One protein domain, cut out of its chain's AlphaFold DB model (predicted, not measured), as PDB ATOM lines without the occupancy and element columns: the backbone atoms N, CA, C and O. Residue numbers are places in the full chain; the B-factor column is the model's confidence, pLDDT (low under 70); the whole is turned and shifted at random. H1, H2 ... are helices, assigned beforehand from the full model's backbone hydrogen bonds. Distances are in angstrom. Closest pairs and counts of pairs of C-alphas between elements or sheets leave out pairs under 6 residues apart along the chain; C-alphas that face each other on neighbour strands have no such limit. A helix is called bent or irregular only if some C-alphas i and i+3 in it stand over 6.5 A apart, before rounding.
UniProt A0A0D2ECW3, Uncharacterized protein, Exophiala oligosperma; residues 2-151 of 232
ATOM      1  N   LEU A   2      -8.416 -30.382  61.587       88.81
ATOM      2  CA  LEU A   2      -7.140 -30.839  62.164       88.81
ATOM      3  C   LEU A   2      -6.631 -32.142  61.527       88.81
ATOM      4  O   LEU A   2      -5.477 -32.207  61.129       88.81
ATOM      5  N   ALA A   3      -7.516 -33.127  61.342       91.31
ATOM      6  CA  ALA A   3      -7.173 -34.392  60.694       91.31
ATOM      7  C   ALA A   3      -6.612 -34.205  59.272       91.31
ATOM      8  O   ALA A   3      -5.613 -34.818  58.919       91.31
ATOM      9  N   VAL A   4      -7.184 -33.291  58.478       90.50
ATOM     10  CA  VAL A   4      -6.670 -32.991  57.130       90.50
ATOM     11  C   VAL A   4      -5.268 -32.380  57.206       90.50
ATOM     12  O   VAL A   4      -4.385 -32.780  56.458       90.50
ATOM     13  N   LYS A   5      -5.027 -31.444  58.135       92.06
ATOM     14  CA  LYS A   5      -3.690 -30.853  58.322       92.06
ATOM     15  C   LYS A   5      -2.666 -31.883  58.800       92.06
ATOM     16  O   LYS A   5      -1.527 -31.860  58.346       92.06
ATOM     17  N   PHE A   6      -3.079 -32.796  59.677       95.06
ATOM     18  CA  PHE A   6      -2.251 -33.895  60.164       95.06
ATOM     19  C   PHE A   6      -1.819 -34.827  59.028       95.06
ATOM     20  O   PHE A   6      -0.627 -35.080  58.864       95.06
ATOM     21  N   TYR A   7      -2.760 -35.276  58.194       95.81
ATOM     22  CA  TYR A   7      -2.427 -36.118  57.046       95.81
ATOM     23  C   TYR A   7      -1.628 -35.368  55.979       95.81
ATOM     24  O   TYR A   7      -0.706 -35.939  55.404       95.81
ATOM     25  N   ASN A   8      -1.893 -34.078  55.770       93.62
ATOM     26  CA  ASN A   8      -1.059 -33.249  54.906       93.62
ATOM     27  C   ASN A   8       0.394 -33.181  55.407       93.62
ATOM     28  O   ASN A   8       1.318 -33.320  54.613       93.62
ATOM     29  N   LEU A   9       0.613 -33.011  56.715       94.69
ATOM     30  CA  LEU A   9       1.960 -33.002  57.286       94.69
ATOM     31  C   LEU A   9       2.662 -34.353  57.102       94.69
ATOM     32  O   LEU A   9       3.815 -34.382  56.678       94.69
ATOM     33  N   GLN A  10       1.964 -35.467  57.351       95.50
ATOM     34  CA  GLN A  10       2.513 -36.799  57.076       95.50
ATOM     35  C   GLN A  10       2.910 -36.962  55.607       95.50
ATOM     36  O   GLN A  10       4.004 -37.439  55.311       95.50
ATOM     37  N   ALA A  11       2.045 -36.536  54.684       93.94
ATOM     38  CA  ALA A  11       2.328 -36.595  53.259       93.94
ATOM     39  C   ALA A  11       3.576 -35.768  52.905       93.94
ATOM     40  O   ALA A  11       4.463 -36.263  52.213       93.94
ATOM     41  N   LEU A  12       3.696 -34.545  53.432       92.12
ATOM     42  CA  LEU A  12       4.834 -33.658  53.174       92.12
ATOM     43  C   LEU A  12       6.169 -34.222  53.672       92.12
ATOM     44  O   LEU A  12       7.163 -34.088  52.965       92.12
ATOM     45  N   ILE A  13       6.198 -34.892  54.829       92.62
ATOM     46  CA  ILE A  13       7.416 -35.540  55.355       92.62
ATOM     47  C   ILE A  13       7.936 -36.608  54.385       92.62
ATOM     48  O   ILE A  13       9.141 -36.755  54.193       92.62
ATOM     49  N   HIS A  14       7.028 -37.350  53.752       90.88
ATOM     50  CA  HIS A  14       7.376 -38.474  52.887       90.88
ATOM     51  C   HIS A  14       7.495 -38.108  51.401       90.88
ATOM     52  O   HIS A  14       8.084 -38.868  50.629       90.88
ATOM     53  N   ARG A  15       6.976 -36.945  50.992       89.38
ATOM     54  CA  ARG A  15       6.934 -36.476  49.599       89.38
ATOM     55  C   ARG A  15       8.299 -36.401  48.898       89.38
ATOM     56  O   ARG A  15       8.341 -36.803  47.737       89.38
ATOM     57  N   PRO A  16       9.409 -35.973  49.534       86.56
ATOM     58  CA  PRO A  16      10.724 -35.960  48.879       86.56
ATOM     59  C   PRO A  16      11.191 -37.349  48.420       86.56
ATOM     60  O   PRO A  16      11.964 -37.467  47.476       86.56
ATOM     61  N   LEU A  17      10.693 -38.406  49.067       84.75
ATOM     62  CA  LEU A  17      11.013 -39.795  48.740       84.75
ATOM     63  C   LEU A  17      10.050 -40.399  47.707       84.75
ATOM     64  O   LEU A  17      10.251 -41.536  47.291       84.75
ATOM     65  N   LEU A  18       9.026 -39.648  47.270       80.25
ATOM     66  CA  LEU A  18       8.122 -40.057  46.191       80.25
ATOM     67  C   LEU A  18       8.851 -40.130  44.844       80.25
ATOM     68  O   LEU A  18       8.619 -41.054  44.075       80.25
ATOM     69  N   SER A  19       9.764 -39.190  44.597       74.75
ATOM     70  CA  SER A  19      10.637 -39.154  43.422       74.75
ATOM     71  C   SER A  19      12.048 -38.755  43.869       74.75
ATOM     72  O   SER A  19      12.405 -37.578  43.758       74.75
ATOM     73  N   PRO A  20      12.834 -39.690  44.434       64.31
ATOM     74  CA  PRO A  20      14.157 -39.374  44.952       64.31
ATOM     75  C   PRO A  20      15.069 -38.808  43.846       64.31
ATOM     76  O   PRO A  20      14.956 -39.222  42.687       64.31
ATOM     77  N   PRO A  21      15.995 -37.884  44.172       63.88
ATOM     78  CA  PRO A  21      16.910 -37.314  43.190       63.88
ATOM     79  C   PRO A  21      17.704 -38.412  42.480       63.88
ATOM     80  O   PRO A  21      18.143 -39.371  43.118       63.88
ATOM     81  N   LYS A  22      17.972 -38.237  41.180       62.03
ATOM     82  CA  LYS A  22      18.783 -39.184  40.386       62.03
ATOM     83  C   LYS A  22      20.134 -39.485  41.046       62.03
ATOM     84  O   LYS A  22      20.602 -40.612  40.979       62.03
ATOM     85  N   VAL A  23      20.702 -38.504  41.752       55.81
ATOM     86  CA  VAL A  23      21.955 -38.624  42.514       55.81
ATOM     87  C   VAL A  23      21.870 -39.677  43.626       55.81
ATOM     88  O   VAL A  23      22.820 -40.425  43.827       55.81
ATOM     89  N   LEU A  24      20.726 -39.796  44.312       59.25
ATOM     90  CA  LEU A  24      20.533 -40.797  45.366       59.25
ATOM     91  C   LEU A  24      20.525 -42.221  44.790       59.25
ATOM     92  O   LEU A  24      20.971 -43.150  45.456       59.25
ATOM     93  N   ARG A  25      20.072 -42.378  43.541       58.34
ATOM     94  CA  ARG A  25      19.977 -43.662  42.828       58.34
ATOM     95  C   ARG A  25      21.340 -44.224  42.412       58.34
ATOM     96  O   ARG A  25      21.466 -45.428  42.226       58.34
ATOM     97  N   THR A  26      22.348 -43.363  42.286       60.03
ATOM     98  CA  THR A  26      23.723 -43.735  41.914       60.03
ATOM     99  C   THR A  26      24.593 -44.058  43.134       60.03
ATOM    100  O   THR A  26      25.716 -44.535  42.981       60.03
ATOM    101  N   CYS A  27      24.102 -43.813  44.354       62.25
ATOM    102  CA  CYS A  27      24.837 -44.142  45.569       62.25
ATOM    103  C   CYS A  27      24.832 -45.659  45.828       62.25
ATOM    104  O   CYS A  27      23.769 -46.282  45.782       62.25
ATOM    105  N   PRO A  28      25.973 -46.260  46.210       60.06
ATOM    106  CA  PRO A  28      26.073 -47.701  46.464       60.06
ATOM    107  C   PRO A  28      25.155 -48.189  47.602       60.06
ATOM    108  O   PRO A  28      24.721 -49.335  47.595       60.06
ATOM    109  N   ASN A  29      24.767 -47.303  48.528       65.75
ATOM    110  CA  ASN A  29      23.843 -47.617  49.626       65.75
ATOM    111  C   ASN A  29      22.353 -47.554  49.231       65.75
ATOM    112  O   ASN A  29      21.490 -47.812  50.070       65.75
ATOM    113  N   TYR A  30      22.018 -47.218  47.978       67.81
ATOM    114  CA  TYR A  30      20.627 -47.075  47.535       67.81
ATOM    115  C   TYR A  30      19.829 -48.378  47.660       67.81
ATOM    116  O   TYR A  30      18.671 -48.342  48.057       67.81
ATOM    117  N   GLN A  31      20.444 -49.535  47.385       67.00
ATOM    118  CA  GLN A  31      19.768 -50.827  47.553       67.00
ATOM    119  C   GLN A  31      19.403 -51.110  49.016       67.00
ATOM    120  O   GLN A  31      18.302 -51.587  49.281       67.00
ATOM    121  N   ALA A  32      20.278 -50.763  49.966       69.94
ATOM    122  CA  ALA A  32      20.006 -50.934  51.395       69.94
ATOM    123  C   ALA A  32      18.872 -50.010  51.881       69.94
ATOM    124  O   ALA A  32      18.066 -50.390  52.728       69.94
ATOM    125  N   GLU A  33      18.772 -48.812  51.302       76.06
ATOM    126  CA  GLU A  33      17.734 -47.825  51.619       76.06
ATOM    127  C   GLU A  33      16.450 -47.995  50.790       76.06
ATOM    128  O   GLU A  33      15.422 -47.406  51.123       76.06
ATOM    129  N   SER A  34      16.467 -48.827  49.744       78.75
ATOM    130  CA  SER A  34      15.352 -48.992  48.806       78.75
ATOM    131  C   SER A  34      14.068 -49.391  49.528       78.75
ATOM    132  O   SER A  34      13.068 -48.694  49.399       78.75
ATOM    133  N   GLY A  35      14.108 -50.394  50.414       81.06
ATOM    134  CA  GLY A  35      12.929 -50.790  51.193       81.06
ATOM    135  C   GLY A  35      12.367 -49.662  52.074       81.06
ATOM    136  O   GLY A  35      11.148 -49.508  52.197       81.06
ATOM    137  N   ARG A  36      13.234 -48.816  52.652       83.75
ATOM    138  CA  ARG A  36      12.818 -47.648  53.451       83.75
ATOM    139  C   ARG A  36      12.183 -46.573  52.572       83.75
ATOM    140  O   ARG A  36      11.168 -45.990  52.964       83.75
ATOM    141  N   ILE A  37      12.744 -46.341  51.387       84.81
ATOM    142  CA  ILE A  37      12.216 -45.413  50.386       84.81
ATOM    143  C   ILE A  37      10.831 -45.877  49.929       84.81
ATOM    144  O   ILE A  37       9.879 -45.106  50.042       84.81
ATOM    145  N   SER A  38      10.668 -47.135  49.519       86.38
ATOM    146  CA  SER A  38       9.385 -47.675  49.052       86.38
ATOM    147  C   SER A  38       8.308 -47.620  50.146       86.38
ATOM    148  O   SER A  38       7.167 -47.228  49.889       86.38
ATOM    149  N   MET A  39       8.667 -47.900  51.404       87.44
ATOM    150  CA  MET A  39       7.755 -47.713  52.538       87.44
ATOM    151  C   MET A  39       7.382 -46.244  52.761       87.44
ATOM    152  O   MET A  39       6.227 -45.941  53.067       87.44
ATOM    153  N   SER A  40       8.327 -45.316  52.590       89.62
ATOM    154  CA  SER A  40       8.042 -43.880  52.653       89.62
ATOM    155  C   SER A  40       7.083 -43.446  51.542       89.62
ATOM    156  O   SER A  40       6.119 -42.731  51.814       89.62
ATOM    157  N   LYS A  41       7.273 -43.930  50.309       90.25
ATOM    158  CA  LYS A  41       6.339 -43.684  49.199       90.25
ATOM    159  C   LYS A  41       4.927 -44.135  49.543       90.25
ATOM    160  O   LYS A  41       3.981 -43.365  49.388       90.25
ATOM    161  N   ARG A  42       4.790 -45.352  50.084       91.69
ATOM    162  CA  ARG A  42       3.494 -45.888  50.514       91.69
ATOM    163  C   ARG A  42       2.846 -45.000  51.573       91.69
ATOM    164  O   ARG A  42       1.672 -44.669  51.439       91.69
ATOM    165  N   LYS A  43       3.604 -44.557  52.583       92.88
ATOM    166  CA  LYS A  43       3.104 -43.626  53.613       92.88
ATOM    167  C   LYS A  43       2.631 -42.299  53.017       92.88
ATOM    168  O   LYS A  43       1.579 -41.807  53.417       92.88
ATOM    169  N   CYS A  44       3.360 -41.753  52.043       94.44
ATOM    170  CA  CYS A  44       2.975 -40.531  51.332       94.44
ATOM    171  C   CYS A  44       1.606 -40.680  50.646       94.44
ATOM    172  O   CYS A  44       0.709 -39.862  50.857       94.44
ATOM    173  N   ILE A  45       1.428 -41.762  49.880       94.50
ATOM    174  CA  ILE A  45       0.193 -42.039  49.132       94.50
ATOM    175  C   ILE A  45      -0.975 -42.278  50.094       94.50
ATOM    176  O   ILE A  45      -2.017 -41.639  49.967       94.50
ATOM    177  N   VAL A  46      -0.786 -43.127  51.109       95.81
ATOM    178  CA  VAL A  46      -1.824 -43.443  52.103       95.81
ATOM    179  C   VAL A  46      -2.271 -42.191  52.865       95.81
ATOM    180  O   VAL A  46      -3.468 -41.986  53.066       95.81
ATOM    181  N   ALA A  47      -1.345 -41.309  53.248       96.44
ATOM    182  CA  ALA A  47      -1.690 -40.047  53.901       96.44
ATOM    183  C   ALA A  47      -2.521 -39.124  52.984       96.44
ATOM    184  O   ALA A  47      -3.502 -38.516  53.428       96.44
ATOM    185  N   ALA A  48      -2.188 -39.055  51.691       96.75
ATOM    186  CA  ALA A  48      -2.983 -38.314  50.715       96.75
ATOM    187  C   ALA A  48      -4.392 -38.919  50.534       96.75
ATOM    188  O   ALA A  48      -5.375 -38.177  50.519       96.75
ATOM    189  N   GLN A  49      -4.524 -40.248  50.510       96.62
ATOM    190  CA  GLN A  49      -5.829 -40.925  50.463       96.62
ATOM    191  C   GLN A  49      -6.667 -40.662  51.715       96.62
ATOM    192  O   GLN A  49      -7.863 -40.403  51.625       96.62
ATOM    193  N   HIS A  50      -6.063 -40.675  52.907       96.31
ATOM    194  CA  HIS A  50      -6.783 -40.309  54.128       96.31
ATOM    195  C   HIS A  50      -7.305 -38.875  54.081       96.31
ATOM    196  O   HIS A  50      -8.410 -38.615  54.554       96.31
ATOM    197  N   THR A  51      -6.548 -37.960  53.471       95.06
ATOM    198  CA  THR A  51      -7.045 -36.610  53.202       95.06
ATOM    199  C   THR A  51      -8.291 -36.658  52.321       95.06
ATOM    200  O   THR A  51      -9.306 -36.107  52.730       95.06
ATOM    201  N   ALA A  52      -8.263 -37.365  51.188       94.81
ATOM    202  CA  ALA A  52      -9.420 -37.506  50.299       94.81
ATOM    203  C   ALA A  52     -10.644 -38.135  50.989       94.81
ATOM    204  O   ALA A  52     -11.756 -37.622  50.879       94.81
ATOM    205  N   LYS A  53     -10.446 -39.186  51.790       94.12
ATOM    206  CA  LYS A  53     -11.506 -39.876  52.552       94.12
ATOM    207  C   LYS A  53     -12.231 -38.972  53.542       94.12
ATOM    208  O   LYS A  53     -13.435 -39.109  53.731       94.12
ATOM    209  N   LEU A  54     -11.532 -38.006  54.136       92.00
ATOM    210  CA  LEU A  54     -12.164 -36.993  54.990       92.00
ATOM    211  C   LEU A  54     -13.064 -36.027  54.205       92.00
ATOM    212  O   LEU A  54     -13.886 -35.344  54.814       92.00
ATOM    213  N   LEU A  55     -12.897 -35.953  52.883       89.00
ATOM    214  CA  LEU A  55     -13.624 -35.049  51.999       89.00
ATOM    215  C   LEU A  55     -14.831 -35.696  51.311       89.00
ATOM    216  O   LEU A  55     -15.713 -34.966  50.875       89.00
ATOM    217  N   HIS A  56     -14.902 -37.031  51.241       84.12
ATOM    218  CA  HIS A  56     -16.008 -37.763  50.594       84.12
ATOM    219  C   HIS A  56     -17.393 -37.383  51.143       84.12
ATOM    220  O   HIS A  56     -18.376 -37.436  50.421       84.12
ATOM    221  N   ASN A  57     -17.486 -36.946  52.401       69.94
ATOM    222  CA  ASN A  57     -18.759 -36.560  53.023       69.94
ATOM    223  C   ASN A  57     -19.122 -35.073  52.838       69.94
ATOM    224  O   ASN A  57     -20.070 -34.590  53.456       69.94
ATOM    225  N   LEU A  58     -18.351 -34.311  52.054       73.50
ATOM    226  CA  LEU A  58     -18.508 -32.857  51.918       73.50
ATOM    227  C   LEU A  58     -19.357 -32.423  50.715       73.50
ATOM    228  O   LEU A  58     -19.331 -31.246  50.355       73.50
ATOM    229  N   ASP A  59     -20.113 -33.339  50.109       60.72
ATOM    230  CA  ASP A  59     -20.878 -33.100  48.877       60.72
ATOM    231  C   ASP A  59     -21.911 -31.961  48.973       60.72
ATOM    232  O   ASP A  59     -22.315 -31.397  47.953       60.72
ATOM    233  N   ASP A  60     -22.321 -31.554  50.180       69.56
ATOM    234  CA  ASP A  60     -23.181 -30.384  50.328       69.56
ATOM    235  C   ASP A  60     -22.393 -29.078  50.123       69.56
ATOM    236  O   ASP A  60     -21.665 -28.595  50.999       69.56
ATOM    237  N   LYS A  61     -22.616 -28.449  48.963       65.50
ATOM    238  CA  LYS A  61     -22.080 -27.130  48.596       65.50
ATOM    239  C   LYS A  61     -22.352 -26.072  49.674       65.50
ATOM    240  O   LYS A  61     -21.537 -25.164  49.836       65.50
ATOM    241  N   LYS A  62     -23.446 -26.178  50.445       66.31
ATOM    242  CA  LYS A  62     -23.695 -25.273  51.581       66.31
ATOM    243  C   LYS A  62     -22.716 -25.500  52.731       66.31
ATOM    244  O   LYS A  62     -22.208 -24.524  53.277       66.31
ATOM    245  N   SER A  63     -22.404 -26.748  53.067       68.38
ATOM    246  CA  SER A  63     -21.438 -27.095  54.121       68.38
ATOM    247  C   SER A  63     -20.015 -26.653  53.762       68.38
ATOM    248  O   SER A  63     -19.268 -26.154  54.608       68.38
ATOM    249  N   LEU A  64     -19.663 -26.739  52.477       70.75
ATOM    250  CA  LEU A  64     -18.350 -26.340  51.972       70.75
ATOM    251  C   LEU A  64     -18.122 -24.817  51.967       70.75
ATOM    252  O   LEU A  64     -16.990 -24.363  52.114       70.75
ATOM    253  N   VAL A  65     -19.186 -24.032  51.779       65.12
ATOM    254  CA  VAL A  65     -19.104 -22.565  51.654       65.12
ATOM    255  C   VAL A  65     -19.435 -21.855  52.967       65.12
ATOM    256  O   VAL A  65     -18.798 -20.856  53.292       65.12
ATOM    257  N   TYR A  66     -20.398 -22.370  53.733       66.94
ATOM    258  CA  TYR A  66     -20.926 -21.708  54.931       66.94
ATOM    259  C   TYR A  66     -20.635 -22.460  56.233       66.94
ATOM    260  O   TYR A  66     -20.772 -21.876  57.304       66.94
ATOM    261  N   GLY A  67     -20.242 -23.736  56.168       66.00
ATOM    262  CA  GLY A  67     -19.997 -24.547  57.361       66.00
ATOM    263  C   GLY A  67     -18.637 -24.285  58.009       66.00
ATOM    264  O   GLY A  67     -18.541 -24.251  59.231       66.00
ATOM    265  N   PHE A  68     -17.583 -24.098  57.203       70.75
ATOM    266  CA  PHE A  68     -16.194 -23.986  57.673       70.75
ATOM    267  C   PHE A  68     -15.298 -23.220  56.678       70.75
ATOM    268  O   PHE A  68     -15.609 -23.195  55.487       70.75
ATOM    269  N   PRO A  69     -14.156 -22.640  57.116       76.62
ATOM    270  CA  PRO A  69     -13.238 -21.877  56.263       76.62
ATOM    271  C   PRO A  69     -12.385 -22.784  55.359       76.62
ATOM    272  O   PRO A  69     -11.156 -22.820  55.443       76.62
ATOM    273  N   TRP A  70     -13.030 -23.542  54.472       79.19
ATOM    274  CA  TRP A  70     -12.393 -24.522  53.586       79.19
ATOM    275  C   TRP A  70     -11.367 -23.918  52.624       79.19
ATOM    276  O   TRP A  70     -10.469 -24.622  52.164       79.19
ATOM    277  N   TRP A  71     -11.414 -22.605  52.385       75.19
ATOM    278  CA  TRP A  71     -10.363 -21.899  51.653       75.19
ATOM    279  C   TRP A  71      -8.978 -22.044  52.308       75.19
ATOM    280  O   TRP A  71      -7.975 -22.101  51.605       75.19
ATOM    281  N   GLN A  72      -8.897 -22.196  53.636       84.06
ATOM    282  CA  GLN A  72      -7.629 -22.447  54.338       84.06
ATOM    283  C   GLN A  72      -7.057 -23.845  54.067       84.06
ATOM    284  O   GLN A  72      -5.910 -24.125  54.410       84.06
ATOM    285  N   MET A  73      -7.855 -24.728  53.468       88.06
ATOM    286  CA  MET A  73      -7.472 -26.100  53.161       88.06
ATOM    287  C   MET A  73      -7.016 -26.270  51.712       88.06
ATOM    288  O   MET A  73      -6.552 -27.353  51.372       88.06
ATOM    289  N   ILE A  74      -7.068 -25.218  50.881       87.50
ATOM    290  CA  ILE A  74      -6.674 -25.268  49.462       87.50
ATOM    291  C   ILE A  74      -5.262 -25.842  49.292       87.50
ATOM    292  O   ILE A  74      -5.055 -26.706  48.446       87.50
ATOM    293  N   SER A  75      -4.299 -25.445  50.130       89.75
ATOM    294  CA  SER A  75      -2.930 -25.980  50.068       89.75
ATOM    295  C   SER A  75      -2.864 -27.485  50.354       89.75
ATOM    296  O   SER A  75      -2.151 -28.215  49.668       89.75
ATOM    297  N   CYS A  76      -3.646 -27.969  51.323       92.44
ATOM    298  CA  CYS A  76      -3.736 -29.392  51.650       92.44
ATOM    299  C   CYS A  76      -4.404 -30.181  50.513       92.44
ATOM    300  O   CYS A  76      -3.972 -31.289  50.206       92.44
ATOM    301  N   LEU A  77      -5.422 -29.595  49.870       91.81
ATOM    302  CA  LEU A  77      -6.106 -30.194  48.724       91.81
ATOM    303  C   LEU A  77      -5.163 -30.338  47.532       91.81
ATOM    304  O   LEU A  77      -5.052 -31.434  47.000       91.81
ATOM    305  N   ILE A  78      -4.430 -29.273  47.179       92.06
ATOM    306  CA  ILE A  78      -3.410 -29.304  46.118       92.06
ATOM    307  C   ILE A  78      -2.358 -30.375  46.420       92.06
ATOM    308  O   ILE A  78      -1.970 -31.137  45.534       92.06
ATOM    309  N   CYS A  79      -1.887 -30.439  47.668       94.50
ATOM    310  CA  CYS A  79      -0.901 -31.426  48.087       94.50
ATOM    311  C   CYS A  79      -1.423 -32.850  47.857       94.50
ATOM    312  O   CYS A  79      -0.809 -33.599  47.096       94.50
ATOM    313  N   ALA A  80      -2.586 -33.182  48.422       95.62
ATOM    314  CA  ALA A  80      -3.187 -34.504  48.294       95.62
ATOM    315  C   ALA A  80      -3.480 -34.870  46.831       95.62
ATOM    316  O   ALA A  80      -3.029 -35.916  46.369       95.62
ATOM    317  N   SER A  81      -4.146 -33.995  46.068       94.50
ATOM    318  CA  SER A  81      -4.474 -34.270  44.665       94.50
ATOM    319  C   SER A  81      -3.228 -34.432  43.800       94.50
ATOM    320  O   SER A  81      -3.179 -35.337  42.975       94.50
ATOM    321  N   SER A  82      -2.197 -33.601  43.998       93.75
ATOM    322  CA  SER A  82      -0.956 -33.721  43.225       93.75
ATOM    323  C   SER A  82      -0.244 -35.045  43.492       93.75
ATOM    324  O   SER A  82       0.204 -35.677  42.541       93.75
ATOM    325  N   ILE A  83      -0.194 -35.496  44.752       94.19
ATOM    326  CA  ILE A  83       0.400 -36.785  45.127       94.19
ATOM    327  C   ILE A  83      -0.382 -37.931  44.490       94.19
ATOM    328  O   ILE A  83       0.223 -38.758  43.818       94.19
ATOM    329  N   LEU A  84      -1.708 -37.964  44.649       94.62
ATOM    330  CA  LEU A  84      -2.543 -39.052  44.127       94.62
ATOM    331  C   LEU A  84      -2.475 -39.143  42.594       94.62
ATOM    332  O   LEU A  84      -2.398 -40.239  42.046       94.62
ATOM    333  N   LEU A  85      -2.412 -38.002  41.899       90.56
ATOM    334  CA  LEU A  85      -2.296 -37.964  40.439       90.56
ATOM    335  C   LEU A  85      -0.945 -38.479  39.921       90.56
ATOM    336  O   LEU A  85      -0.910 -39.093  38.857       90.56
ATOM    337  N   VAL A  86       0.161 -38.240  40.630       88.12
ATOM    338  CA  VAL A  86       1.499 -38.675  40.175       88.12
ATOM    339  C   VAL A  86       1.946 -40.001  40.787       88.12
ATOM    340  O   VAL A  86       2.916 -40.586  40.315       88.12
ATOM    341  N   ALA A  87       1.237 -40.501  41.802       87.38
ATOM    342  CA  ALA A  87       1.616 -41.678  42.577       87.38
ATOM    343  C   ALA A  87       1.913 -42.903  41.703       87.38
ATOM    344  O   ALA A  87       2.952 -43.531  41.887       87.38
ATOM    345  N   SER A  88       1.054 -43.206  40.722       81.25
ATOM    346  CA  SER A  88       1.262 -44.366  39.845       81.25
ATOM    347  C   SER A  88       2.527 -44.219  38.993       81.25
ATOM    348  O   SER A  88       3.311 -45.153  38.894       81.25
ATOM    349  N   ILE A  89       2.789 -43.015  38.468       81.62
ATOM    350  CA  ILE A  89       3.989 -42.722  37.666       81.62
ATOM    351  C   ILE A  89       5.253 -42.903  38.520       81.62
ATOM    352  O   ILE A  89       6.219 -43.530  38.091       81.62
ATOM    353  N   CYS A  90       5.245 -42.381  39.746       79.50
ATOM    354  CA  CYS A  90       6.381 -42.466  40.664       79.50
ATOM    355  C   CYS A  90       6.678 -43.896  41.145       79.50
ATOM    356  O   CYS A  90       7.827 -44.216  41.450       79.50
ATOM    357  N   VAL A  91       5.658 -44.753  41.237       78.69
ATOM    358  CA  VAL A  91       5.825 -46.164  41.611       78.69
ATOM    359  C   VAL A  91       6.315 -47.000  40.425       78.69
ATOM    360  O   VAL A  91       7.213 -47.825  40.596       78.69
ATOM    361  N   ASP A  92       5.795 -46.752  39.221       70.25
ATOM    362  CA  ASP A  92       6.170 -47.501  38.015       70.25
ATOM    363  C   ASP A  92       7.647 -47.306  37.623       70.25
ATOM    364  O   ASP A  92       8.293 -48.243  37.151       70.25
ATOM    365  N   LEU A  93       8.214 -46.117  37.870       66.56
ATOM    366  CA  LEU A  93       9.605 -45.774  37.532       66.56
ATOM    367  C   LEU A  93      10.670 -46.491  38.381       66.56
ATOM    368  O   LEU A  93      11.821 -46.616  37.953       66.56
ATOM    369  N   ASP A  94      10.323 -46.953  39.581       62.25
ATOM    370  CA  ASP A  94      11.305 -47.406  40.576       62.25
ATOM    371  C   ASP A  94      11.293 -48.917  40.826       62.25
ATOM    372  O   ASP A  94      11.995 -49.404  41.703       62.25
ATOM    373  N   SER A  95      10.579 -49.685  39.995       63.91
ATOM    374  CA  SER A  95      10.492 -51.153  40.105       63.91
ATOM    375  C   SER A  95       9.962 -51.650  41.460       63.91
ATOM    376  O   SER A  95      10.084 -52.832  41.769       63.91
ATOM    377  N   ASP A  96       9.277 -50.791  42.225       66.69
ATOM    378  CA  ASP A  96       8.686 -51.077  43.544       66.69
ATOM    379  C   ASP A  96       7.443 -51.993  43.471       66.69
ATOM    380  O   ASP A  96       6.600 -52.009  44.371       66.69
ATOM    381  N   LYS A  97       7.298 -52.763  42.385       66.00
ATOM    382  CA  LYS A  97       6.056 -53.446  42.010       66.00
ATOM    383  C   LYS A  97       5.526 -54.339  43.124       66.00
ATOM    384  O   LYS A  97       4.335 -54.281  43.381       66.00
ATOM    385  N   GLU A  98       6.388 -55.088  43.819       72.25
ATOM    386  CA  GLU A  98       6.005 -55.990  44.922       72.25
ATOM    387  C   GLU A  98       5.299 -55.273  46.086       72.25
ATOM    388  O   GLU A  98       4.275 -55.747  46.566       72.25
ATOM    389  N   ILE A  99       5.794 -54.109  46.516       77.50
ATOM    390  CA  ILE A  99       5.256 -53.383  47.684       77.50
ATOM    391  C   ILE A  99       3.901 -52.736  47.367       77.50
ATOM    392  O   ILE A  99       3.088 -52.508  48.268       77.50
ATOM    393  N   PHE A 100       3.652 -52.459  46.085       81.31
ATOM    394  CA  PHE A 100       2.442 -51.807  45.599       81.31
ATOM    395  C   PHE A 100       1.464 -52.753  44.886       81.31
ATOM    396  O   PHE A 100       0.441 -52.270  44.406       81.31
ATOM    397  N   LYS A 101       1.709 -54.075  44.858       77.62
ATOM    398  CA  LYS A 101       0.786 -55.058  44.246       77.62
ATOM    399  C   LYS A 101      -0.628 -54.974  44.809       77.62
ATOM    400  O   LYS A 101      -1.588 -55.040  44.052       77.62
ATOM    401  N   ASP A 102      -0.734 -54.768  46.117       80.44
ATOM    402  CA  ASP A 102      -2.017 -54.695  46.822       80.44
ATOM    403  C   ASP A 102      -2.631 -53.285  46.801       80.44
ATOM    404  O   ASP A 102      -3.647 -53.031  47.447       80.44
ATOM    405  N   THR A 103      -1.994 -52.324  46.123       84.88
ATOM    406  CA  THR A 103      -2.517 -50.958  46.050       84.88
ATOM    407  C   THR A 103      -3.637 -50.898  45.025       84.88
ATOM    408  O   THR A 103      -3.415 -51.085  43.830       84.88
ATOM    409  N   ASP A 104      -4.840 -50.585  45.497       90.19
ATOM    410  CA  ASP A 104      -5.977 -50.306  44.630       90.19
ATOM    411  C   ASP A 104      -5.806 -48.937  43.957       90.19
ATOM    412  O   ASP A 104      -6.164 -47.885  44.496       90.19
ATOM    413  N   TRP A 105      -5.219 -48.954  42.762       89.75
ATOM    414  CA  TRP A 105      -5.007 -47.758  41.953       89.75
ATOM    415  C   TRP A 105      -6.308 -47.131  41.441       89.75
ATOM    416  O   TRP A 105      -6.304 -45.944  41.122       89.75
ATOM    417  N   ILE A 106      -7.415 -47.881  41.393       91.31
ATOM    418  CA  ILE A 106      -8.727 -47.327  41.043       91.31
ATOM    419  C   ILE A 106      -9.210 -46.452  42.200       91.31
ATOM    420  O   ILE A 106      -9.543 -45.290  41.984       91.31
ATOM    421  N   ALA A 107      -9.132 -46.954  43.435       92.69
ATOM    422  CA  ALA A 107      -9.468 -46.168  44.621       92.69
ATOM    423  C   ALA A 107      -8.573 -44.921  44.778       92.69
ATOM    424  O   ALA A 107      -9.048 -43.865  45.189       92.69
ATOM    425  N   VAL A 108      -7.284 -45.007  44.423       93.50
ATOM    426  CA  VAL A 108      -6.378 -43.837  44.393       93.50
ATOM    427  C   VAL A 108      -6.862 -42.778  43.395       93.50
ATOM    428  O   VAL A 108      -6.829 -41.583  43.704       93.50
ATOM    429  N   ASP A 109      -7.325 -43.198  42.216       92.06
ATOM    430  CA  ASP A 109      -7.847 -42.295  41.187       92.06
ATOM    431  C   ASP A 109      -9.166 -41.649  41.628       92.06
ATOM    432  O   ASP A 109      -9.343 -40.440  41.474       92.06
ATOM    433  N   GLU A 110     -10.064 -42.417  42.245       94.06
ATOM    434  CA  GLU A 110     -11.313 -41.908  42.821       94.06
ATOM    435  C   GLU A 110     -11.060 -40.892  43.943       94.06
ATOM    436  O   GLU A 110     -11.671 -39.820  43.968       94.06
ATOM    437  N   ASP A 111     -10.109 -41.179  44.834       95.38
ATOM    438  CA  ASP A 111      -9.686 -40.267  45.898       95.38
ATOM    439  C   ASP A 111      -9.125 -38.949  45.322       95.38
ATOM    440  O   ASP A 111      -9.389 -37.859  45.854       95.38
ATOM    441  N   ALA A 112      -8.398 -39.011  44.199       94.25
ATOM    442  CA  ALA A 112      -7.947 -37.815  43.491       94.25
ATOM    443  C   ALA A 112      -9.140 -37.000  42.961       94.25
ATOM    444  O   ALA A 112      -9.187 -35.783  43.163       94.25
ATOM    445  N   GLU A 113     -10.131 -37.651  42.344       93.44
ATOM    446  CA  GLU A 113     -11.337 -36.982  41.840       93.44
ATOM    447  C   GLU A 113     -12.124 -36.276  42.940       93.44
ATOM    448  O   GLU A 113     -12.621 -35.169  42.722       93.44
ATOM    449  N   VAL A 114     -12.210 -36.864  44.133       93.25
ATOM    450  CA  VAL A 114     -12.850 -36.208  45.279       93.25
ATOM    451  C   VAL A 114     -12.139 -34.905  45.631       93.25
ATOM    452  O   VAL A 114     -12.789 -33.867  45.772       93.25
ATOM    453  N   CYS A 115     -10.806 -34.909  45.689       92.88
ATOM    454  CA  CYS A 115     -10.038 -33.691  45.952       92.88
ATOM    455  C   CYS A 115     -10.283 -32.621  44.873       92.88
ATOM    456  O   CYS A 115     -10.455 -31.442  45.194       92.88
ATOM    457  N   LEU A 116     -10.352 -33.025  43.599       91.88
ATOM    458  CA  LEU A 116     -10.631 -32.119  42.482       91.88
ATOM    459  C   LEU A 116     -12.044 -31.525  42.558       91.88
ATOM    460  O   LEU A 116     -12.201 -30.318  42.371       91.88
ATOM    461  N   LYS A 117     -13.064 -32.332  42.878       91.06
ATOM    462  CA  LYS A 117     -14.449 -31.861  43.050       91.06
ATOM    463  C   LYS A 117     -14.553 -30.811  44.153       91.06
ATOM    464  O   LYS A 117     -15.207 -29.788  43.957       91.06
ATOM    465  N   VAL A 118     -13.861 -31.012  45.276       89.69
ATOM    466  CA  VAL A 118     -13.819 -30.031  46.370       89.69
ATOM    467  C   VAL A 118     -13.146 -28.732  45.922       89.69
ATOM    468  O   VAL A 118     -13.708 -27.656  46.131       89.69
ATOM    469  N   CYS A 119     -11.996 -28.798  45.242       88.38
ATOM    470  CA  CYS A 119     -11.357 -27.611  44.657       88.38
ATOM    471  C   CYS A 119     -12.301 -26.867  43.700       88.38
ATOM    472  O   CYS A 119     -12.422 -25.642  43.763       88.38
ATOM    473  N   GLN A 120     -13.020 -27.602  42.850       89.06
ATOM    474  CA  GLN A 120     -13.970 -27.030  41.905       89.06
ATOM    475  C   GLN A 120     -15.164 -26.376  42.615       89.06
ATOM    476  O   GLN A 120     -15.575 -25.279  42.235       89.06
ATOM    477  N   ALA A 121     -15.689 -26.984  43.677       87.38
ATOM    478  CA  ALA A 121     -16.772 -26.414  44.474       87.38
ATOM    479  C   ALA A 121     -16.344 -25.122  45.194       87.38
ATOM    480  O   ALA A 121     -17.115 -24.162  45.261       87.38
ATOM    481  N   LEU A 122     -15.093 -25.059  45.662       86.12
ATOM    482  CA  LEU A 122     -14.509 -23.860  46.270       86.12
ATOM    483  C   LEU A 122     -14.202 -22.753  45.249       86.12
ATOM    484  O   LEU A 122     -14.180 -21.578  45.617       86.12
ATOM    485  N   SER A 123     -14.006 -23.093  43.971       87.00
ATOM    486  CA  SER A 123     -13.603 -22.135  42.928       87.00
ATOM    487  C   SER A 123     -14.591 -20.984  42.714       87.00
ATOM    488  O   SER A 123     -14.179 -19.879  42.371       87.00
ATOM    489  N   SER A 124     -15.884 -21.209  42.981       82.38
ATOM    490  CA  SER A 124     -16.927 -20.174  42.881       82.38
ATOM    491  C   SER A 124     -16.732 -19.024  43.878       82.38
ATOM    492  O   SER A 124     -17.250 -17.938  43.650       82.38
ATOM    493  N   ASN A 125     -15.993 -19.261  44.967       78.31
ATOM    494  CA  ASN A 125     -15.795 -18.307  46.062       78.31
ATOM    495  C   ASN A 125     -14.313 -17.974  46.310       78.31
ATOM    496  O   ASN A 125     -14.003 -17.160  47.176       78.31
ATOM    497  N   SER A 126     -13.382 -18.609  45.590       84.06
ATOM    498  CA  SER A 126     -11.945 -18.411  45.781       84.06
ATOM    499  C   SER A 126     -11.180 -18.516  44.464       84.06
ATOM    500  O   SER A 126     -11.115 -19.575  43.838       84.06
ATOM    501  N   ASN A 127     -10.519 -17.418  44.087       84.56
ATOM    502  CA  ASN A 127      -9.615 -17.382  42.934       84.56
ATOM    503  C   ASN A 127      -8.464 -18.388  43.078       84.56
ATOM    504  O   ASN A 127      -8.076 -19.015  42.094       84.56
ATOM    505  N   ALA A 128      -7.958 -18.588  44.300       84.00
ATOM    506  CA  ALA A 128      -6.927 -19.581  44.580       84.00
ATOM    507  C   ALA A 128      -7.442 -21.010  44.349       84.00
ATOM    508  O   ALA A 128      -6.735 -21.826  43.766       84.00
ATOM    509  N   ALA A 129      -8.689 -21.305  44.734       86.12
ATOM    510  CA  ALA A 129      -9.300 -22.607  44.471       86.12
ATOM    511  C   ALA A 129      -9.564 -22.834  42.976       86.12
ATOM    512  O   ALA A 129      -9.393 -23.950  42.486       86.12
ATOM    513  N   ARG A 130      -9.922 -21.778  42.231       88.31
ATOM    514  CA  ARG A 130     -10.036 -21.836  40.767       88.31
ATOM    515  C   ARG A 130      -8.697 -22.180  40.120       88.31
ATOM    516  O   ARG A 130      -8.630 -23.141  39.364       88.31
ATOM    517  N   LEU A 131      -7.633 -21.464  40.483       88.31
ATOM    518  CA  LEU A 131      -6.287 -21.745  39.983       88.31
ATOM    519  C   LEU A 131      -5.846 -23.175  40.332       88.31
ATOM    520  O   LEU A 131      -5.393 -23.908  39.457       88.31
ATOM    521  N   ALA A 132      -6.045 -23.593  41.584       88.06
ATOM    522  CA  ALA A 132      -5.751 -24.946  42.047       88.06
ATOM    523  C   ALA A 132      -6.474 -26.016  41.216       88.06
ATOM    524  O   ALA A 132      -5.857 -26.983  40.770       88.06
ATOM    525  N   SER A 133      -7.774 -25.824  40.974       89.06
ATOM    526  CA  SER A 133      -8.581 -26.715  40.139       89.06
ATOM    527  C   SER A 133      -8.024 -26.799  38.716       89.06
ATOM    528  O   SER A 133      -7.805 -27.901  38.213       89.06
ATOM    529  N   ASP A 134      -7.732 -25.659  38.086       88.75
ATOM    530  CA  ASP A 134      -7.206 -25.607  36.717       88.75
ATOM    531  C   ASP A 134      -5.867 -26.343  36.596       88.75
ATOM    532  O   ASP A 134      -5.655 -27.126  35.666       88.75
ATOM    533  N   MET A 135      -4.961 -26.138  37.552       88.12
ATOM    534  CA  MET A 135      -3.677 -26.835  37.573       88.12
ATOM    535  C   MET A 135      -3.840 -28.345  37.729       88.12
ATOM    536  O   MET A 135      -3.199 -29.108  37.008       88.12
ATOM    537  N   MET A 136      -4.679 -28.789  38.669       90.25
ATOM    538  CA  MET A 136      -4.870 -30.215  38.931       90.25
ATOM    539  C   MET A 136      -5.546 -30.910  37.750       90.25
ATOM    540  O   MET A 136      -5.178 -32.030  37.404       90.25
ATOM    541  N   GLN A 137      -6.457 -30.227  37.052       89.44
ATOM    542  CA  GLN A 137      -7.025 -30.727  35.802       89.44
ATOM    543  C   GLN A 137      -5.978 -30.843  34.689       89.44
ATOM    544  O   GLN A 137      -5.989 -31.825  33.946       89.44
ATOM    545  N   ARG A 138      -5.058 -29.876  34.559       86.94
ATOM    546  CA  ARG A 138      -3.939 -29.976  33.604       86.94
ATOM    547  C   ARG A 138      -3.021 -31.145  33.950       86.94
ATOM    548  O   ARG A 138      -2.722 -31.943  33.070       86.94
ATOM    549  N   LEU A 139      -2.656 -31.299  35.222       84.19
ATOM    550  CA  LEU A 139      -1.834 -32.415  35.697       84.19
ATOM    551  C   LEU A 139      -2.497 -33.772  35.414       84.19
ATOM    552  O   LEU A 139      -1.852 -34.684  34.896       84.19
ATOM    553  N   LYS A 140      -3.805 -33.888  35.672       86.19
ATOM    554  CA  LYS A 140      -4.601 -35.076  35.337       86.19
ATOM    555  C   LYS A 140      -4.564 -35.386  33.837       86.19
ATOM    556  O   LYS A 140      -4.374 -36.540  33.465       86.19
ATOM    557  N   LYS A 141      -4.694 -34.374  32.969       82.00
ATOM    558  CA  LYS A 141      -4.587 -34.553  31.509       82.00
ATOM    559  C   LYS A 141      -3.203 -35.060  31.098       82.00
ATOM    560  O   LYS A 141      -3.117 -36.021  30.335       82.00
ATOM    561  N   THR A 142      -2.130 -34.488  31.645       79.88
ATOM    562  CA  THR A 142      -0.757 -34.950  31.379       79.88
ATOM    563  C   THR A 142      -0.576 -36.421  31.754       79.88
ATOM    564  O   THR A 142      -0.029 -37.196  30.973       79.88
ATOM    565  N   ARG A 143      -1.116 -36.840  32.905       76.69
ATOM    566  CA  ARG A 143      -1.117 -38.248  33.324       76.69
ATOM    567  C   ARG A 143      -1.828 -39.153  32.316       76.69
ATOM    568  O   ARG A 143      -1.304 -40.208  31.974       76.69
ATOM    569  N   THR A 144      -3.009 -38.758  31.833       72.38
ATOM    570  CA  THR A 144      -3.765 -39.572  30.862       72.38
ATOM    571  C   THR A 144      -3.044 -39.728  29.525       72.38
ATOM    572  O   THR A 144      -3.122 -40.797  28.928       72.38
ATOM    573  N   ILE A 145      -2.298 -38.708  29.088       69.81
ATOM    574  CA  ILE A 145      -1.479 -38.770  27.868       69.81
ATOM    575  C   ILE A 145      -0.323 -39.759  28.065       69.81
ATOM    576  O   ILE A 145      -0.161 -40.679  27.269       69.81
ATOM    577  N   SER A 146       0.398 -39.651  29.184       61.62
ATOM    578  CA  SER A 146       1.507 -40.556  29.523       61.62
ATOM    579  C   SER A 146       1.076 -42.028  29.640       61.62
ATOM    580  O   SER A 146       1.806 -42.919  29.207       61.62
ATOM    581  N   LYS A 147      -0.129 -42.293  30.168       58.72
ATOM    582  CA  LYS A 147      -0.710 -43.646  30.267       58.72
ATOM    583  C   LYS A 147      -1.184 -44.196  28.909       58.72
ATOM    584  O   LYS A 147      -1.279 -45.408  28.746       58.72
ATOM    585  N   GLY A 148      -1.489 -43.323  27.944       48.19
ATOM    586  CA  GLY A 148      -1.877 -43.692  26.577       48.19
ATOM    587  C   GLY A 148      -0.689 -43.960  25.646       48.19
ATOM    588  O   GLY A 148      -0.786 -44.804  24.759       48.19
ATOM    589  N   GLU A 149       0.454 -43.305  25.868       42.47
ATOM    590  CA  GLU A 149       1.689 -43.548  25.102       42.47
ATOM    591  C   GLU A 149       2.375 -44.877  25.448       42.47
ATOM    592  O   GLU A 149       3.137 -45.405  24.641       42.47
ATOM    593  N   THR A 150       2.066 -45.485  26.596       37.22
ATOM    594  CA  THR A 150       2.672 -46.761  27.017       37.22
ATOM    595  C   THR A 150       2.197 -47.979  26.203       37.22
ATOM    596  O   THR A 150       2.663 -49.087  26.450       37.22
ATOM    597  N   MET A 151       1.302 -47.797  25.221       32.62
ATOM    598  CA  MET A 151       0.718 -48.876  24.408       32.62
ATOM    599  C   MET A 151       1.177 -48.892  22.936       32.62
ATOM    600  O   MET A 151       0.699 -49.720  22.168       32.62
TER     601      MET A 151
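Overview. This is residues 2 to 151 of the 232 residues of an uncharacterized protein of Exophiala oligosperma (UniProt A0A0D2ECW3). A bundle of five helices, part aligned and part crossed, has H5 running through its middle, with H1, H3, H7 and H8 packed round it. The short H4 sits at one end of the long axis and the short H2 at the other, where residues 26 to 32 stick out, while the short H6 lies beside H3. The printed part has 150 residues with eight named helices, H1 to H8 in order, and no named strand; the class is all helix. The whole is compact, with a radius of gyration of the C-alphas of 16.3 A and spans of 54 by 36 by 27 A.

Along the chain. H1, residues 2 to 17, begins at C-alpha 2 (-7.140, -30.839, 62.164) and is 24.3 A long. H2 is residues 22 to 25. H3, residues 30 to 55, is the longest helix at 36.6 A and has a kink of 28 degrees near residue 37. H4 is residues 61 to 67. H5, residues 70 to 92, is 33.4 A long, with a kink of 40 degrees near residue 86. H6 is residues 97 to 100. H7, residues 105 to 123, is 27.0 A long. H8, residues 127 to 149, is 33.6 A long and ends at C-alpha 149 (1.689, -43.548, 25.102). H1, H3 and H5 are irregular: C-alphas 13 and 16 are 7.3 A apart, 32 and 35 7.1 A, and 85 and 88 7.3 A.

Arrangement. H1, H3, H5, H7 and H8 form an up and down bundle, each running against the one before it. H1 touches H3 at a shallow tilt of 27 degrees, opposite ways; their closest C-alphas, Ala 11 and Cys 44, are 4.4 A apart. H5 touches H1 with residues 73 to 83 alone, closest at the C-alphas of Asn 8 and Cys 76, 5.7 A. H3 touches H5 with residues 41 to 52 alone, at a steep tilt of 41 degrees; the C-alphas of Ala 48 and Ala 80 are closest, 4.5 A. H5 touches H7, closest at the C-alphas of Ser 81 and Ala 112, 5.1 A. H5 touches H8 at a shallow tilt of 10 degrees, the same way, closest at the C-alphas of Ile 74 and Ala 129, 6.2 A. H7 and H8 form a hairpin, closest at the C-alphas of Ser 123 and Arg 130, 4.2 A. H4 touches H7, closest at the C-alphas of Lys 61 and Ala 121, 6.8 A. H6 only just touches H3, with 3 pairs of C-alphas within 8 A, closest at Ser 38 and Ile 99, 7.2 A. H2 is close to but not clearly touching H3, closest at the C-alphas of Leu 24 and Tyr 30, 6.6 A. H1 and H8 are apart. Every O i to N i+4 pair is within hydrogen-bond range in H4, H7 and H8, against 10 of 12 in H1, 19 of 22 in H3 and 14 of 19 in H5; H2 and H6 are too short for such a pair.

Size, cuts and confidence. The two C-alphas farthest apart, those of Pro 28 and Lys 62, are 54.8 A apart. The printed part has no cut, and its seven links between helices are tight. Mean pLDDT of the printed part is 81.7; residues under 70 include 20 to 32, 93 to 97 and 145 to 151.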